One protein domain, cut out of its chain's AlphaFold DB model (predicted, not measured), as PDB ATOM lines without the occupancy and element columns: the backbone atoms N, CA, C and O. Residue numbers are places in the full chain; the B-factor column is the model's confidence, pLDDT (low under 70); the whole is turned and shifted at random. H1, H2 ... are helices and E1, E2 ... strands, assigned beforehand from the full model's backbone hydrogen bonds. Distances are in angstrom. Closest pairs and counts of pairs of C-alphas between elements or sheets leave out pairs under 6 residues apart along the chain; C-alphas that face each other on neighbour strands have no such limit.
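AT A GLANCE: This is residues 2 to 64 of the 178 residues of an uncharacterized protein of Gemmataceae bacterium (UniProt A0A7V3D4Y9). Two small strand hairpins, E1 with E2 and E3 with E4, pack together through E1 and E4 into a small body, and a long arm, residues 2 to 16 with helix H1 in it, sticks out from that body. The arm makes much of the length: the whole spans 64 by 22 by 18 A, the body without the arm 34 by 22 by 18 A. The 63 printed residues hold one named helix and four named strands in the order H1, E1, E2, E3, E4; each hairpin is an antiparallel sheet of two strands. The class is mixed, helices and strands, with under half of the residues, 29, in named elements, and the whole is extended, with a radius of gyration of the C-alphas of 18.3 A.

IN THESE COORDINATES: Find C-alpha 20 at (50.292, 8.404, -37.022); from there E1, residues 20 to 25, runs 14.7 A. E2, residues 30 to 35, follows over 16.4 A. Look next at E3, residues 44 to 47, 10.1 A long, and at E4, residues 54 to 57, 9.6 A long, which ends at C-alpha 57 at (38.858, 13.535, -30.481). H1, whose centre is the farthest of the elements from the mean of the C-alphas, at 31.1 A, begins at C-alpha 3 at (66.966, -22.659, -45.797) and covers residues 3 to 11 in 13.1 A.

HOW THE PARTS SIT: Start with the hairpin of E1 and E2, whose directions stand at 143 degrees, antiparallel. Look there for N 23 and O 32, 2.8 A apart, and N 32 and O 23, 2.9 A apart, both within hydrogen-bond range. E1 and E4 have 12 pairs of C-alphas within 8 A; the closest are those of Phe 23 and Trp 56, at 4.5 A. E2 and E4 have 1 such pair, the C-alphas of Val 31 and Val 55, 7.6 A apart. The hairpin of E3 and E4 is antiparallel at 139 degrees, with N 46 and O 55 within hydrogen-bond range at 2.8 A. E1 and E3 are near each other, with 6 pairs of C-alphas within 10 A, while E2 and E3 are apart. H1 is apart from E2, E3 and E4; in its backbone 4 of 5 O i to N i+4 pairs are within hydrogen-bond range.

THE WHOLE: The two C-alphas farthest apart are those of Gly 2 and Met 64, 63.8 A. The printed part has no cut and no long link; the link from E1 to E2 is tight, and the others are short. Residues 2 to 16, of which 3 to 11 belong to H1, stand free. The mean pLDDT of the printed part is 80.5, but you will find residues 2 to 17 under 70.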
ATOM      1  N   GLY A   2      65.859 -23.970 -50.456       45.38
ATOM      2  CA  GLY A   2      66.950 -23.619 -49.537       45.38
ATOM      3  C   GLY A   2      66.469 -22.982 -48.232       45.38
ATOM      4  O   GLY A   2      65.512 -22.211 -48.238       45.38
ATOM      5  N   LEU A   3      67.185 -23.246 -47.132       46.53
ATOM      6  CA  LEU A   3      66.966 -22.659 -45.797       46.53
ATOM      7  C   LEU A   3      66.829 -21.116 -45.797       46.53
ATOM      8  O   LEU A   3      66.222 -20.549 -44.890       46.53
ATOM      9  N   GLY A   4      67.359 -20.432 -46.817       44.81
ATOM     10  CA  GLY A   4      67.284 -18.974 -46.969       44.81
ATOM     11  C   GLY A   4      65.885 -18.412 -47.267       44.81
ATOM     12  O   GLY A   4      65.596 -17.290 -46.852       44.81
ATOM     13  N   ASP A   5      64.993 -19.178 -47.910       52.94
ATOM     14  CA  ASP A   5      63.608 -18.736 -48.182       52.94
ATOM     15  C   ASP A   5      62.711 -18.828 -46.941       52.94
ATOM     16  O   ASP A   5      61.750 -18.068 -46.790       52.94
ATOM     17  N   TRP A   6      63.052 -19.719 -46.007       52.88
ATOM     18  CA  TRP A   6      62.344 -19.863 -44.737       52.88
ATOM     19  C   TRP A   6      62.674 -18.713 -43.767       52.88
ATOM     20  O   TRP A   6      61.779 -18.175 -43.116       52.88
ATOM     21  N   LEU A   7      63.926 -18.235 -43.757       48.12
ATOM     22  CA  LEU A   7      64.355 -17.113 -42.907       48.12
ATOM     23  C   LEU A   7      63.786 -15.751 -43.351       48.12
ATOM     24  O   LEU A   7      63.463 -14.923 -42.499       48.12
ATOM     25  N   ARG A   8      63.565 -15.519 -44.657       48.12
ATOM     26  CA  ARG A   8      62.894 -14.291 -45.143       48.12
ATOM     27  C   ARG A   8      61.417 -14.215 -44.750       48.12
ATOM     28  O   ARG A   8      60.915 -13.116 -44.529       48.12
ATOM     29  N   LYS A   9      60.728 -15.357 -44.625       55.41
ATOM     30  CA  LYS A   9      59.331 -15.410 -44.157       55.41
ATOM     31  C   LYS A   9      59.185 -15.114 -42.662       55.41
ATOM     32  O   LYS A   9      58.145 -14.596 -42.271       55.41
ATOM     33  N   LEU A  10      60.205 -15.401 -41.851       50.88
ATOM     34  CA  LEU A  10      60.162 -15.188 -40.399       50.88
ATOM     35  C   LEU A  10      60.585 -13.780 -39.956       50.88
ATOM     36  O   LEU A  10      60.116 -13.316 -38.922       50.88
ATOM     37  N   PHE A  11      61.415 -13.074 -40.733       56.78
ATOM     38  CA  PHE A  11      62.015 -11.799 -40.296       56.78
ATOM     39  C   PHE A  11      61.883 -10.642 -41.305       56.78
ATOM     40  O   PHE A  11      62.559  -9.624 -41.182       56.78
ATOM     41  N   GLY A  12      61.019 -10.778 -42.317       49.62
ATOM     42  CA  GLY A  12      61.005  -9.899 -43.492       49.62
ATOM     43  C   GLY A  12      59.771  -9.024 -43.714       49.62
ATOM     44  O   GLY A  12      59.632  -8.490 -44.812       49.62
ATOM     45  N   ARG A  13      58.874  -8.833 -42.740       46.16
ATOM     46  CA  ARG A  13      57.931  -7.702 -42.800       46.16
ATOM     47  C   ARG A  13      58.497  -6.582 -41.940       46.16
ATOM     48  O   ARG A  13      58.354  -6.608 -40.723       46.16
ATOM     49  N   ARG A  14      59.115  -5.578 -42.579       46.12
ATOM     50  CA  ARG A  14      59.145  -4.229 -41.988       46.12
ATOM     51  C   ARG A  14      57.719  -3.963 -41.492       46.12
ATOM     52  O   ARG A  14      56.809  -4.151 -42.309       46.12
ATOM     53  N   PRO A  15      57.491  -3.600 -40.215       52.78
ATOM     54  CA  PRO A  15      56.163  -3.174 -39.810       52.78
ATOM     55  C   PRO A  15      55.756  -2.086 -40.797       52.78
ATOM     56  O   PRO A  15      56.533  -1.158 -41.049       52.78
ATOM     57  N   ALA A  16      54.611  -2.283 -41.459       60.28
ATOM     58  CA  ALA A  16      54.049  -1.260 -42.322       60.28
ATOM     59  C   ALA A  16      54.083   0.036 -41.514       60.28
ATOM     60  O   ALA A  16      53.701   0.023 -40.342       60.28
ATOM     61  N   ARG A  17      54.673   1.091 -42.085       65.94
ATOM     62  CA  ARG A  17      54.847   2.377 -41.411       65.94
ATOM     63  C   ARG A  17      53.470   2.778 -40.886       65.94
ATOM     64  O   ARG A  17      52.594   3.074 -41.689       65.94
ATOM     65  N   GLN A  18      53.266   2.657 -39.576       80.25
ATOM     66  CA  GLN A  18      51.959   2.894 -38.981       80.25
ATOM     67  C   GLN A  18      51.646   4.370 -39.187       80.25
ATOM     68  O   GLN A  18      52.461   5.233 -38.850       80.25
ATOM     69  N   GLU A  19      50.516   4.651 -39.827       89.81
ATOM     70  CA  GLU A  19      50.065   6.020 -40.000       89.81
ATOM     71  C   GLU A  19      49.777   6.607 -38.620       89.81
ATOM     72  O   GLU A  19      49.042   6.018 -37.832       89.81
ATOM     73  N   MET A  20      50.413   7.734 -38.313       94.50
ATOM     74  CA  MET A  20      50.292   8.404 -37.022       94.50
ATOM     75  C   MET A  20      49.416   9.638 -37.187       94.50
ATOM     76  O   MET A  20      49.783  10.542 -37.944       94.50
ATOM     77  N   VAL A  21      48.337   9.730 -36.420       94.81
ATOM     78  CA  VAL A  21      47.360  10.823 -36.486       94.81
ATOM     79  C   VAL A  21      47.413  11.688 -35.223       94.81
ATOM     80  O   VAL A  21      47.730  11.171 -34.147       94.81
ATOM     81  N   PRO A  22      47.154  13.005 -35.322       96.50
ATOM     82  CA  PRO A  22      47.026  13.864 -34.151       96.50
ATOM     83  C   PRO A  22      45.717  13.562 -33.407       96.50
ATOM     84  O   PRO A  22      44.657  13.470 -34.025       96.50
ATOM     85  N   PHE A  23      45.789  13.420 -32.087       96.06
ATOM     86  CA  PHE A  23      44.671  13.085 -31.209       96.06
ATOM     87  C   PHE A  23      44.646  14.009 -29.985       96.06
ATOM     88  O   PHE A  23      45.692  14.309 -29.407       96.06
ATOM     89  N   LEU A  24      43.455  14.463 -29.594       94.88
ATOM     90  CA  LEU A  24      43.232  15.331 -28.445       94.88
ATOM     91  C   LEU A  24      43.199  14.514 -27.149       94.88
ATOM     92  O   LEU A  24      42.225  13.835 -26.829       94.88
ATOM     93  N   ASP A  25      44.256  14.646 -26.359       91.31
ATOM     94  CA  ASP A  25      44.304  14.214 -24.967       91.31
ATOM     95  C   ASP A  25      43.685  15.327 -24.106       91.31
ATOM     96  O   ASP A  25      44.378  16.215 -23.605       91.31
ATOM     97  N   ALA A  26      42.350  15.326 -24.020       86.56
ATOM     98  CA  ALA A  26      41.588  16.361 -23.320       86.56
ATOM     99  C   ALA A  26      41.837  16.369 -21.803       86.56
ATOM    100  O   ALA A  26      41.764  17.428 -21.188       86.56
ATOM    101  N   GLU A  27      42.181  15.218 -21.214       86.31
ATOM    102  CA  GLU A  27      42.522  15.102 -19.791       86.31
ATOM    103  C   GLU A  27      43.783  15.909 -19.457       86.31
ATOM    104  O   GLU A  27      43.831  16.603 -18.444       86.31
ATOM    105  N   ASN A  28      44.777  15.884 -20.350       88.62
ATOM    106  CA  ASN A  28      46.032  16.617 -20.177       88.62
ATOM    107  C   ASN A  28      46.102  17.918 -20.998       88.62
ATOM    108  O   ASN A  28      47.153  18.561 -21.040       88.62
ATOM    109  N   GLY A  29      45.015  18.296 -21.678       86.38
ATOM    110  CA  GLY A  29      44.916  19.522 -22.473       86.38
ATOM    111  C   GLY A  29      45.942  19.637 -23.608       86.38
ATOM    112  O   GLY A  29      46.416  20.738 -23.889       86.38
ATOM    113  N   ARG A  30      46.325  18.523 -24.248       92.06
ATOM    114  CA  ARG A  30      47.386  18.502 -25.273       92.06
ATOM    115  C   ARG A  30      47.032  17.651 -26.488       92.06
ATOM    116  O   ARG A  30      46.212  16.742 -26.416       92.06
ATOM    117  N   VAL A  31      47.708  17.914 -27.602       94.44
ATOM    118  CA  VAL A  31      47.652  17.064 -28.797       94.44
ATOM    119  C   VAL A  31      48.795  16.056 -28.741       94.44
ATOM    120  O   VAL A  31      49.959  16.427 -28.577       94.44
ATOM    121  N   VAL A  32      48.464  14.776 -28.879       95.56
ATOM    122  CA  VAL A  32      49.419  13.665 -28.974       95.56
ATOM    123  C   VAL A  32      49.339  13.026 -30.357       95.56
ATOM    124  O   VAL A  32      48.394  13.261 -31.103       95.56
ATOM    125  N   ARG A  33      50.332  12.211 -30.729       96.31
ATOM    126  CA  ARG A  33      50.258  11.387 -31.942       96.31
ATOM    127  C   ARG A  33      50.072   9.931 -31.559       96.31
ATOM    128  O   ARG A  33      50.903   9.398 -30.829       96.31
ATOM    129  N   ILE A  34      49.038   9.302 -32.102       94.75
ATOM    130  CA  ILE A  34      48.751   7.875 -31.915       94.75
ATOM    131  C   ILE A  34      48.709   7.171 -33.276       94.75
ATOM    132  O   ILE A  34      48.446   7.830 -34.288       94.75
ATOM    133  N   PRO A  35      48.972   5.859 -33.351       94.88
ATOM    134  CA  PRO A  35      48.679   5.084 -34.549       94.88
ATOM    135  C   PRO A  35      47.194   5.196 -34.917       94.88
ATOM    136  O   PRO A  35      46.332   5.057 -34.055       94.88
ATOM    137  N   ALA A  36      46.866   5.382 -36.197       92.50
ATOM    138  CA  ALA A  36      45.479   5.481 -36.669       92.50
ATOM    139  C   ALA A  36      44.634   4.258 -36.265       92.50
ATOM    140  O   ALA A  36      43.455   4.384 -35.957       92.50
ATOM    141  N   ALA A  37      45.258   3.078 -36.187       90.75
ATOM    142  CA  ALA A  37      44.618   1.841 -35.745       90.75
ATOM    143  C   ALA A  37      44.185   1.842 -34.262       90.75
ATOM    144  O   ALA A  37      43.376   0.996 -33.874       90.75
ATOM    145  N   GLU A  38      44.719   2.759 -33.448       93.38
ATOM    146  CA  GLU A  38      44.341   2.956 -32.042       93.38
ATOM    147  C   GLU A  38      43.161   3.926 -31.872       93.38
ATOM    148  O   GLU A  38      42.641   4.059 -30.762       93.38
ATOM    149  N   LEU A  39      42.691   4.575 -32.947       93.31
ATOM    150  CA  LEU A  39      41.465   5.364 -32.882       93.31
ATOM    151  C   LEU A  39      40.290   4.469 -32.480       93.31
ATOM    152  O   LEU A  39      40.039   3.406 -33.058       93.31
ATOM    153  N   ARG A  40      39.547   4.916 -31.466       90.94
ATOM    154  CA  ARG A  40      38.328   4.223 -31.056       90.94
ATOM    155  C   ARG A  40      37.222   4.451 -32.090       90.94
ATOM    156  O   ARG A  40      37.156   5.537 -32.673       90.94
ATOM    157  N   PRO A  41      36.295   3.490 -32.248       87.50
ATOM    158  CA  PRO A  41      35.082   3.725 -33.012       87.50
ATOM    159  C   PRO A  41      34.339   4.971 -32.528       87.50
ATOM    160  O   PRO A  41      34.205   5.184 -31.322       87.50
ATOM    161  N   GLY A  42      33.873   5.783 -33.476       86.25
ATOM    162  CA  GLY A  42      33.176   7.038 -33.188       86.25
ATOM    163  C   GLY A  42      34.076   8.217 -32.806       86.25
ATOM    164  O   GLY A  42      33.546   9.273 -32.473       86.25
ATOM    165  N   ALA A  43      35.408   8.082 -32.856       92.81
ATOM    166  CA  ALA A  43      36.274   9.259 -32.835       92.81
ATOM    167  C   ALA A  43      35.955  10.160 -34.040       92.81
ATOM    168  O   ALA A  43      35.688   9.668 -35.136       92.81
ATOM    169  N   VAL A  44      35.988  11.472 -33.828       91.88
ATOM    170  CA  VAL A  44      35.605  12.486 -34.820       91.88
ATOM    171  C   VAL A  44      36.747  13.458 -35.065       91.88
ATOM    172  O   VAL A  44      37.574  13.699 -34.181       91.88
ATOM    173  N   ARG A  45      36.788  14.052 -36.260       92.38
ATOM    174  CA  ARG A  45      37.718  15.143 -36.557       92.38
ATOM    175  C   ARG A  45      37.156  16.460 -36.043       92.38
ATOM    176  O   ARG A  45      36.047  16.853 -36.394       92.38
ATOM    177  N   VAL A  46      37.953  17.175 -35.260       89.75
ATOM    178  CA  VAL A  46      37.614  18.495 -34.723       89.75
ATOM    179  C   VAL A  46      38.685  19.506 -35.086       89.75
ATOM    180  O   VAL A  46      39.866  19.173 -35.180       89.75
ATOM    181  N   ARG A  47      38.276  20.759 -35.290       89.69
ATOM    182  CA  ARG A  47      39.198  21.879 -35.484       89.69
ATOM    183  C   ARG A  47      39.363  22.632 -34.170       89.69
ATOM    184  O   ARG A  47      38.389  23.163 -33.645       89.69
ATOM    185  N   LEU A  48      40.589  22.711 -33.668       87.38
ATOM    186  CA  LEU A  48      40.907  23.480 -32.468       87.38
ATOM    187  C   LEU A  48      40.785  24.982 -32.763       87.38
ATOM    188  O   LEU A  48      41.369  25.477 -33.726       87.38
ATOM    189  N   LEU A  49      40.032  25.718 -31.939       83.19
ATOM    190  CA  LEU A  49      39.769  27.147 -32.169       83.19
ATOM    191  C   LEU A  49      41.022  28.020 -32.021       83.19
ATOM    192  O   LEU A  49      41.166  29.014 -32.723       83.19
ATOM    193  N   ASN A  50      41.926  27.650 -31.115       83.50
ATOM    194  CA  ASN A  50      43.135  28.414 -30.807       83.50
ATOM    195  C   ASN A  50      44.247  28.242 -31.854       83.50
ATOM    196  O   ASN A  50      44.974  29.195 -32.119       83.50
ATOM    197  N   THR A  51      44.398  27.049 -32.436       87.31
ATOM    198  CA  THR A  51      45.483  26.746 -33.389       87.31
ATOM    199  C   THR A  51      45.004  26.588 -34.829       87.31
ATOM    200  O   THR A  51      45.812  26.645 -35.753       87.31
ATOM    201  N   GLY A  52      43.707  26.356 -35.048       87.44
ATOM    202  CA  GLY A  52      43.151  25.982 -36.349       87.44
ATOM    203  C   GLY A  52      43.501  24.556 -36.793       87.44
ATOM    204  O   GLY A  52      43.071  24.145 -37.876       87.44
ATOM    205  N   GLU A  53      44.254  23.806 -35.983       90.75
ATOM    206  CA  GLU A  53      44.674  22.431 -36.258       90.75
ATOM    207  C   GLU A  53      43.472  21.482 -36.252       90.75
ATOM    208  O   GLU A  53      42.555  21.632 -35.445       90.75
ATOM    209  N   VAL A  54      43.477  20.504 -37.162       91.94
ATOM    210  CA  VAL A  54      42.468  19.441 -37.193       91.94
ATOM    211  C   VAL A  54      43.032  18.200 -36.517       91.94
ATOM    212  O   VAL A  54      44.037  17.655 -36.972       91.94
ATOM    213  N   VAL A  55      42.364  17.746 -35.463       94.50
ATOM    214  CA  VAL A  55      42.770  16.603 -34.637       94.50
ATOM    215  C   VAL A  55      41.617  15.619 -34.477       94.50
ATOM    216  O   VAL A  55      40.455  15.985 -34.657       94.50
ATOM    217  N   TRP A  56      41.923  14.373 -34.135       95.94
ATOM    218  CA  TRP A  56      40.914  13.406 -33.709       95.94
ATOM    219  C   TRP A  56      40.579  13.600 -32.233       95.94
ATOM    220  O   TRP A  56      41.471  13.841 -31.426       95.94
ATOM    221  N   ALA A  57      39.312  13.473 -31.867       94.19
ATOM    222  CA  ALA A  57      38.858  13.535 -30.481       94.19
ATOM    223  C   ALA A  57      37.705  12.555 -30.252       94.19
ATOM    224  O   ALA A  57      37.038  12.128 -31.198       94.19
ATOM    225  N   LEU A  58      37.460  12.206 -28.992       92.62
ATOM    226  CA  LEU A  58      36.256  11.472 -28.616       92.62
ATOM    227  C   LEU A  58      35.115  12.460 -28.351       92.62
ATOM    228  O   LEU A  58      35.360  13.476 -27.698       92.62
ATOM    229  N   PRO A  59      33.874  12.178 -28.789       87.38
ATOM    230  CA  PRO A  59      32.737  13.069 -28.557       87.38
ATOM    231  C   PRO A  59      32.536  13.427 -27.080       87.38
ATOM    232  O   PRO A  59      32.245  14.574 -26.761       87.38
ATOM    233  N   GLU A  60      32.775  12.476 -26.172       88.06
ATOM    234  CA  GLU A  60      32.645  12.675 -24.719       88.06
ATOM    235  C   GLU A  60      33.640  13.697 -24.138       88.06
ATOM    236  O   GLU A  60      33.449  14.186 -23.028       88.06
ATOM    237  N   GLN A  61      34.714  14.007 -24.867       86.25
ATOM    238  CA  GLN A  61      35.719  14.995 -24.471       86.25
ATOM    239  C   GLN A  61      35.370  16.410 -24.951       86.25
ATOM    240  O   GLN A  61      36.059  17.368 -24.593       86.25
ATOM    241  N   LEU A  62      34.344  16.552 -25.791       85.81
ATOM    242  CA  LEU A  62      33.965  17.820 -26.395       85.81
ATOM    243  C   LEU A  62      32.922  18.526 -25.532       85.81
ATOM    244  O   LEU A  62      31.942  17.934 -25.085       85.81
ATOM    245  N   GLN A  63      33.117  19.825 -25.332       83.06
ATOM    246  CA  GLN A  63      32.123  20.679 -24.695       83.06
ATOM    247  C   GLN A  63      31.187  21.258 -25.753       83.06
ATOM    248  O   GLN A  63      31.632  21.720 -26.807       83.06
ATOM    249  N   MET A  64      29.886  21.268 -25.462       82.06
ATOM    250  CA  MET A  64      28.925  21.988 -26.291       82.06
ATOM    251  C   MET A  64      29.205  23.490 -26.218       82.06
ATOM    252  O   MET A  64      29.321  24.057 -25.133       82.06
TER     253      MET A  64